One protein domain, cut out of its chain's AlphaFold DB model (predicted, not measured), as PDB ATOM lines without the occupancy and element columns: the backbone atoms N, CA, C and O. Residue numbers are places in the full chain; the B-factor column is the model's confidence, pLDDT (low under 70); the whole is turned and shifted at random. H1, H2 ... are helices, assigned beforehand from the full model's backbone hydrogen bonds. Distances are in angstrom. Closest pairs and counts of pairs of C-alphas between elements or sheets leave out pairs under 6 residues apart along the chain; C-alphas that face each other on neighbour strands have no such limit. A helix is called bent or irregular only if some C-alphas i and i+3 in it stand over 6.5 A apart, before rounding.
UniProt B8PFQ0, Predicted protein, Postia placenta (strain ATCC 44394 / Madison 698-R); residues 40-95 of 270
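What this domain is: This is residues 40 to 95 of the 270 residues of the protein "Predicted protein" of Postia placenta (strain ATCC 44394 / Madison 698-R) (UniProt B8PFQ0). The model is an open, wide V: one long, exposed helix, H1, makes one arm, and the link of residues 69 to 73 with the shorter helix H2 makes the other. At the far end of this second arm the short helix H3 folds back beside the last part of H2, and the space between the two arms is empty. The printed part has 56 residues with three named helices, in the order H1, H2, H3 along the chain, and no named strand; the class is all helix. The whole is extended, with a radius of gyration of the C-alphas of 18.2 A, and it is flat, with spans of 56 by 29 by 13 A.

How they stand to each other: H1, residues 43 to 68, is the longest helix and touches no helix. It is apart from H2, residues 74 to 85, though a tight link of five residues joins them. H1 is also apart from H3, residues 88 to 94. H2 and H3, joined by a tight link of two residues, form a helical hairpin. They only just touch, with 3 pairs of C-alphas within 8 A, and H2 does so with residues 82 to 83 alone. Their closest C-alphas are those of Lys 83 and His 91, 6.0 A apart. H2 and H3 run opposite ways at a steep tilt of 36 degrees, only just steep, and their centres are 11.8 A apart. In H2 every O i to N i+4 pair is within hydrogen-bond range; in H1 it is 19 of 22, and in H3 it is 1 of 3, beside 3 of 4 O i to N i+3 pairs.

Where its parts are: H1 begins at C-alpha 43, at (172.845, 115.706, 86.923), and ends at C-alpha 68, at (146.482, 132.387, 104.869), 36.0 A away. It is neither bent nor irregular, but only just: C-alphas 55 and 58 are 6.4 A apart. H2 measures 16.8 A from C-alpha 74 to C-alpha 85. H3 measures 9.8 A and ends at C-alpha 94, at (136.713, 137.372, 76.227). H3 is irregular, with the C-alphas of residues 89 and 92 lying 7.5 A apart, and its line is a rough one.

The domain as a whole: The two C-alphas farthest apart are those of Pro 41 and Arg 89, at 56.4 A. Residues 40 to 62, of which 43 to 62 belong to H1, stand free, and so do residues 64 to 70, of which 64 to 68 belong to H1. The printed part has no cut, and no link between its helices is long. The mean pLDDT of the printed part is 73.2; 21 residues are under 70, among them residues 70 to 76.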
ATOM      1  N   VAL A  40     177.690 113.755  83.028       92.50
ATOM      2  CA  VAL A  40     177.784 113.802  84.493       92.50
ATOM      3  C   VAL A  40     176.656 112.961  85.104       92.50
ATOM      4  O   VAL A  40     175.478 113.305  84.938       92.50
ATOM      5  N   PRO A  41     176.975 111.868  85.826       90.19
ATOM      6  CA  PRO A  41     175.969 111.018  86.446       90.19
ATOM      7  C   PRO A  41     175.041 111.813  87.368       90.19
ATOM      8  O   PRO A  41     175.464 112.720  88.077       90.19
ATOM      9  N   PHE A  42     173.760 111.446  87.378       87.88
ATOM     10  CA  PHE A  42     172.700 112.042  88.205       87.88
ATOM     11  C   PHE A  42     172.340 113.507  87.926       87.88
ATOM     12  O   PHE A  42     171.255 113.911  88.343       87.88
ATOM     13  N   THR A  43     173.132 114.281  87.181       88.44
ATOM     14  CA  THR A  43     172.845 115.706  86.923       88.44
ATOM     15  C   THR A  43     171.481 115.909  86.269       88.44
ATOM     16  O   THR A  43     170.684 116.722  86.740       88.44
ATOM     17  N   LEU A  44     171.143 115.106  85.253       85.19
ATOM     18  CA  LEU A  44     169.820 115.150  84.625       85.19
ATOM     19  C   LEU A  44     168.697 114.779  85.612       85.19
ATOM     20  O   LEU A  44     167.644 115.413  85.615       85.19
ATOM     21  N   ARG A  45     168.916 113.786  86.487       83.44
ATOM     22  CA  ARG A  45     167.925 113.375  87.501       83.44
ATOM     23  C   ARG A  45     167.697 114.464  88.549       83.44
ATOM     24  O   ARG A  45     166.550 114.743  88.884       83.44
ATOM     25  N   LEU A  46     168.762 115.094  89.044       85.75
ATOM     26  CA  LEU A  46     168.675 116.199  90.002       85.75
ATOM     27  C   LEU A  46     167.963 117.403  89.389       85.75
ATOM     28  O   LEU A  46     167.053 117.950  90.008       85.75
ATOM     29  N   TYR A  47     168.312 117.760  88.153       85.81
ATOM     30  CA  TYR A  47     167.658 118.842  87.425       85.81
ATOM     31  C   TYR A  47     166.159 118.572  87.212       85.81
ATOM     32  O   TYR A  47     165.330 119.442  87.474       85.81
ATOM     33  N   ARG A  48     165.781 117.344  86.833       81.44
ATOM     34  CA  ARG A  48     164.367 116.946  86.710       81.44
ATOM     35  C   ARG A  48     163.629 117.000  88.047       81.44
ATOM     36  O   ARG A  48     162.532 117.545  88.103       81.44
ATOM     37  N   ASN A  49     164.229 116.499  89.126       79.38
ATOM     38  CA  ASN A  49     163.634 116.575  90.464       79.38
ATOM     39  C   ASN A  49     163.466 118.024  90.941       79.38
ATOM     40  O   ASN A  49     162.466 118.356  91.581       79.38
ATOM     41  N   TRP A  50     164.412 118.900  90.603       81.75
ATOM     42  CA  TRP A  50     164.315 120.330  90.874       81.75
ATOM     43  C   TRP A  50     163.172 120.985  90.088       81.75
ATOM     44  O   TRP A  50     162.351 121.676  90.690       81.75
ATOM     45  N   LEU A  51     163.033 120.695  88.789       77.56
ATOM     46  CA  LEU A  51     161.902 121.168  87.980       77.56
ATOM     47  C   LEU A  51     160.556 120.693  88.541       77.56
ATOM     48  O   LEU A  51     159.637 121.495  88.690       77.56
ATOM     49  N   VAL A  52     160.449 119.415  88.914       72.50
ATOM     50  CA  VAL A  52     159.234 118.870  89.539       72.50
ATOM     51  C   VAL A  52     158.961 119.550  90.879       72.50
ATOM     52  O   VAL A  52     157.817 119.886  91.162       72.50
ATOM     53  N   THR A  53     159.981 119.830  91.690       71.06
ATOM     54  CA  THR A  53     159.820 120.568  92.956       71.06
ATOM     55  C   THR A  53     159.278 121.977  92.709       71.06
ATOM     56  O   THR A  53     158.330 122.405  93.373       71.06
ATOM     57  N   LEU A  54     159.812 122.682  91.711       73.50
ATOM     58  CA  LEU A  54     159.321 124.002  91.319       73.50
ATOM     59  C   LEU A  54     157.888 123.974  90.781       73.50
ATOM     60  O   LEU A  54     157.122 124.888  91.065       73.50
ATOM     61  N   GLN A  55     157.513 122.947  90.018       66.44
ATOM     62  CA  GLN A  55     156.185 122.856  89.405       66.44
ATOM     63  C   GLN A  55     155.124 122.238  90.327       66.44
ATOM     64  O   GLN A  55     153.949 122.563  90.201       66.44
ATOM     65  N   ALA A  56     155.510 121.387  91.278       65.88
ATOM     66  CA  ALA A  56     154.577 120.663  92.138       65.88
ATOM     67  C   ALA A  56     154.519 121.215  93.568       65.88
ATOM     68  O   ALA A  56     153.431 121.331  94.122       65.88
ATOM     69  N   ILE A  57     155.653 121.565  94.183       69.94
ATOM     70  CA  ILE A  57     155.707 121.936  95.611       69.94
ATOM     71  C   ILE A  57     155.500 123.440  95.793       69.94
ATOM     72  O   ILE A  57     154.702 123.862  96.633       69.94
ATOM     73  N   VAL A  58     156.165 124.262  94.978       71.44
ATOM     74  CA  VAL A  58     156.071 125.725  95.096       71.44
ATOM     75  C   VAL A  58     154.636 126.239  94.900       71.44
ATOM     76  O   VAL A  58     154.212 127.069  95.703       71.44
ATOM     77  N   PRO A  59     153.825 125.757  93.933       67.31
ATOM     78  CA  PRO A  59     152.442 126.211  93.794       67.31
ATOM     79  C   PRO A  59     151.550 125.791  94.962       67.31
ATOM     80  O   PRO A  59     150.690 126.575  95.359       67.31
ATOM     81  N   ILE A  60     151.772 124.611  95.553       68.38
ATOM     82  CA  ILE A  60     151.040 124.157  96.748       68.38
ATOM     83  C   ILE A  60     151.329 125.102  97.915       68.38
ATOM     84  O   ILE A  60     150.398 125.654  98.503       68.38
ATOM     85  N   LEU A  61     152.611 125.358  98.196       71.44
ATOM     86  CA  LEU A  61     153.027 126.279  99.255       71.44
ATOM     87  C   LEU A  61     152.521 127.700  98.995       71.44
ATOM     88  O   LEU A  61     151.996 128.344  99.899       71.44
ATOM     89  N   ARG A  62     152.600 128.176  97.750       69.44
ATOM     90  CA  ARG A  62     152.113 129.502  97.356       69.44
ATOM     91  C   ARG A  62     150.600 129.629  97.511       69.44
ATOM     92  O   ARG A  62     150.126 130.674  97.943       69.44
ATOM     93  N   THR A  63     149.842 128.592  97.168       65.44
ATOM     94  CA  THR A  63     148.378 128.572  97.319       65.44
ATOM     95  C   THR A  63     147.989 128.542  98.793       65.44
ATOM     96  O   THR A  63     147.122 129.306  99.208       65.44
ATOM     97  N   TYR A  64     148.679 127.731  99.599       69.31
ATOM     98  CA  TYR A  64     148.513 127.701 101.052       69.31
ATOM     99  C   TYR A  64     148.805 129.074 101.682       69.31
ATOM    100  O   TYR A  64     147.985 129.599 102.430       69.31
ATOM    101  N   TRP A  65     149.908 129.713 101.290       70.06
ATOM    102  CA  TRP A  65     150.298 131.040 101.773       70.06
ATOM    103  C   TRP A  65     149.316 132.142 101.340       70.06
ATOM    104  O   TRP A  65     148.943 133.000 102.135       70.06
ATOM    105  N   ARG A  66     148.810 132.088 100.100       68.19
ATOM    106  CA  ARG A  66     147.751 132.989  99.605       68.19
ATOM    107  C   ARG A  66     146.432 132.829 100.359       68.19
ATOM    108  O   ARG A  66     145.751 133.824 100.594       68.19
ATOM    109  N   ARG A  67     146.081 131.595 100.739       67.75
ATOM    110  CA  ARG A  67     144.887 131.296 101.543       67.75
ATOM    111  C   ARG A  67     145.009 131.858 102.960       67.75
ATOM    112  O   ARG A  67     144.024 132.369 103.476       67.75
ATOM    113  N   LEU A  68     146.201 131.794 103.556       73.06
ATOM    114  CA  LEU A  68     146.482 132.387 104.869       73.06
ATOM    115  C   LEU A  68     146.458 133.923 104.843       73.06
ATOM    116  O   LEU A  68     146.002 134.533 105.803       73.06
ATOM    117  N   ASN A  69     146.884 134.543 103.739       72.12
ATOM    118  CA  ASN A  69     147.059 135.998 103.649       72.12
ATOM    119  C   ASN A  69     145.914 136.747 102.946       72.12
ATOM    120  O   ASN A  69     146.081 137.909 102.583       72.12
ATOM    121  N   GLY A  70     144.764 136.102 102.720       61.16
ATOM    122  CA  GLY A  70     143.551 136.776 102.232       61.16
ATOM    123  C   GLY A  70     143.672 137.458 100.859       61.16
ATOM    124  O   GLY A  70     142.933 138.396 100.577       61.16
ATOM    125  N   THR A  71     144.610 137.034 100.005       59.34
ATOM    126  CA  THR A  71     144.847 137.671  98.692       59.34
ATOM    127  C   THR A  71     143.700 137.462  97.691       59.34
ATOM    128  O   THR A  71     143.017 136.437  97.729       59.34
ATOM    129  N   THR A  72     143.536 138.415  96.762       56.50
ATOM    130  CA  THR A  72     142.519 138.429  95.691       56.50
ATOM    131  C   THR A  72     142.500 137.152  94.852       56.50
ATOM    132  O   THR A  72     143.530 136.502  94.623       56.50
ATOM    133  N   ARG A  73     141.306 136.781  94.371       63.28
ATOM    134  CA  ARG A  73     141.111 135.564  93.574       63.28
ATOM    135  C   ARG A  73     141.887 135.672  92.249       63.28
ATOM    136  O   ARG A  73     141.838 136.717  91.601       63.28
ATOM    137  N   PRO A  74     142.583 134.610  91.798       65.88
ATOM    138  CA  PRO A  74     143.317 134.621  90.527       65.88
ATOM    139  C   PRO A  74     142.459 135.048  89.326       65.88
ATOM    140  O   PRO A  74     142.944 135.752  88.444       65.88
ATOM    141  N   GLU A  75     141.177 134.681  89.333       65.56
ATOM    142  CA  GLU A  75     140.181 135.018  88.308       65.56
ATOM    143  C   GLU A  75     140.060 136.528  88.073       65.56
ATOM    144  O   GLU A  75     140.062 136.973  86.930       65.56
ATOM    145  N   GLU A  76     140.057 137.334  89.137       68.88
ATOM    146  CA  GLU A  76     139.968 138.797  89.041       68.88
ATOM    147  C   GLU A  76     141.211 139.398  88.383       68.88
ATOM    148  O   GLU A  76     141.124 140.388  87.657       68.88
ATOM    149  N   THR A  77     142.376 138.788  88.615       73.31
ATOM    150  CA  THR A  77     143.645 139.238  88.031       73.31
ATOM    151  C   THR A  77     143.690 138.941  86.534       73.31
ATOM    152  O   THR A  77     144.061 139.813  85.751       73.31
ATOM    153  N   LEU A  78     143.265 137.742  86.116       71.19
ATOM    154  CA  LEU A  78     143.166 137.403  84.694       71.19
ATOM    155  C   LEU A  78     142.076 138.221  83.988       71.19
ATOM    156  O   LEU A  78     142.317 138.735  82.898       71.19
ATOM    157  N   ALA A  79     140.908 138.396  84.611       74.69
ATOM    158  CA  ALA A  79     139.832 139.213  84.056       74.69
ATOM    159  C   ALA A  79     140.271 140.672  83.872       74.69
ATOM    160  O   ALA A  79     139.960 141.283  82.849       74.69
ATOM    161  N   ARG A  80     141.035 141.220  84.825       77.50
ATOM    162  CA  ARG A  80     141.626 142.559  84.712       77.50
ATOM    163  C   ARG A  80     142.599 142.647  83.538       77.50
ATOM    164  O   ARG A  80     142.437 143.530  82.707       77.50
ATOM    165  N   TYR A  81     143.516 141.689  83.410       76.50
ATOM    166  CA  TYR A  81     144.457 141.641  82.286       76.50
ATOM    167  C   TYR A  81     143.746 141.585  80.924       76.50
ATOM    168  O   TYR A  81     144.116 142.305  79.995       76.50
ATOM    169  N   ILE A  82     142.690 140.772  80.799       71.25
ATOM    170  CA  ILE A  82     141.886 140.683  79.569       71.25
ATOM    171  C   ILE A  82     141.228 142.031  79.258       71.25
ATOM    172  O   ILE A  82     141.274 142.475  78.113       71.25
ATOM    173  N   LYS A  83     140.660 142.702  80.267       78.31
ATOM    174  CA  LYS A  83     140.037 144.025  80.105       78.31
ATOM    175  C   LYS A  83     141.048 145.114  79.735       78.31
ATOM    176  O   LYS A  83     140.721 145.996  78.951       78.31
ATOM    177  N   GLU A  84     142.265 145.038  80.263       79.50
ATOM    178  CA  GLU A  84     143.349 145.982  79.959       79.50
ATOM    179  C   GLU A  84     143.937 145.770  78.555       79.50
ATOM    180  O   GLU A  84     144.337 146.733  77.905       79.50
ATOM    181  N   THR A  85     143.976 144.525  78.068       77.50
ATOM    182  CA  THR A  85     144.687 144.174  76.823       77.50
ATOM    183  C   THR A  85     143.761 144.063  75.608       77.50
ATOM    184  O   THR A  85     144.184 144.306  74.477       77.50
ATOM    185  N   ALA A  86     142.499 143.672  75.800       73.06
ATOM    186  CA  ALA A  86     141.549 143.494  74.706       73.06
ATOM    187  C   ALA A  86     140.735 144.773  74.425       73.06
ATOM    188  O   ALA A  86     140.418 145.517  75.351       73.06
ATOM    189  N   PRO A  87     140.307 145.022  73.172       74.62
ATOM    190  CA  PRO A  87     139.380 146.110  72.865       74.62
ATOM    191  C   PRO A  87     138.046 145.962  73.611       74.62
ATOM    192  O   PRO A  87     137.481 144.868  73.656       74.62
ATOM    193  N   GLN A  88     137.499 147.079  74.102       75.38
ATOM    194  CA  GLN A  88     136.315 147.115  74.977       75.38
ATOM    195  C   GLN A  88     135.091 146.377  74.411       75.38
ATOM    196  O   GLN A  88     134.404 145.662  75.131       75.38
ATOM    197  N   ARG A  89     134.886 146.436  73.087       68.12
ATOM    198  CA  ARG A  89     133.802 145.733  72.369       68.12
ATOM    199  C   ARG A  89     133.825 144.198  72.481       68.12
ATOM    200  O   ARG A  89     132.886 143.547  72.031       68.12
ATOM    201  N   TYR A  90     134.909 143.614  72.992       65.44
ATOM    202  CA  TYR A  90     135.070 142.167  73.148       65.44
ATOM    203  C   TYR A  90     135.175 141.724  74.606       65.44
ATOM    204  O   TYR A  90     135.313 140.527  74.847       65.44
ATOM    205  N   HIS A  91     135.112 142.642  75.574       73.50
ATOM    206  CA  HIS A  91     135.262 142.298  76.992       73.50
ATOM    207  C   HIS A  91     134.218 141.273  77.436       73.50
ATOM    208  O   HIS A  91     134.594 140.258  78.012       73.50
ATOM    209  N   ASP A  92     132.962 141.450  77.030       67.38
ATOM    210  CA  ASP A  92     131.858 140.534  77.358       67.38
ATOM    211  C   ASP A  92     131.981 139.154  76.685       67.38
ATOM    212  O   ASP A  92     131.294 138.212  77.058       67.38
ATOM    213  N   LYS A  93     132.851 139.023  75.673       71.12
ATOM    214  CA  LYS A  93     133.105 137.761  74.952       71.12
ATOM    215  C   LYS A  93     134.407 137.077  75.368       71.12
ATOM    216  O   LYS A  93     134.569 135.887  75.120       71.12
ATOM    217  N   LEU A  94     135.362 137.838  75.904       66.31
ATOM    218  CA  LEU A  94     136.713 137.372  76.227       66.31
ATOM    219  C   LEU A  94     136.915 137.139  77.718       66.31
ATOM    220  O   LEU A  94     137.756 136.320  78.081       66.31
ATOM    221  N   VAL A  95     136.179 137.850  78.575       73.69
ATOM    222  CA  VAL A  95     136.137 137.542  80.003       73.69
ATOM    223  C   VAL A  95     135.305 136.271  80.146       73.69
ATOM    224  O   VAL A  95     134.126 136.294  79.799       73.69
TER     225      VAL A  95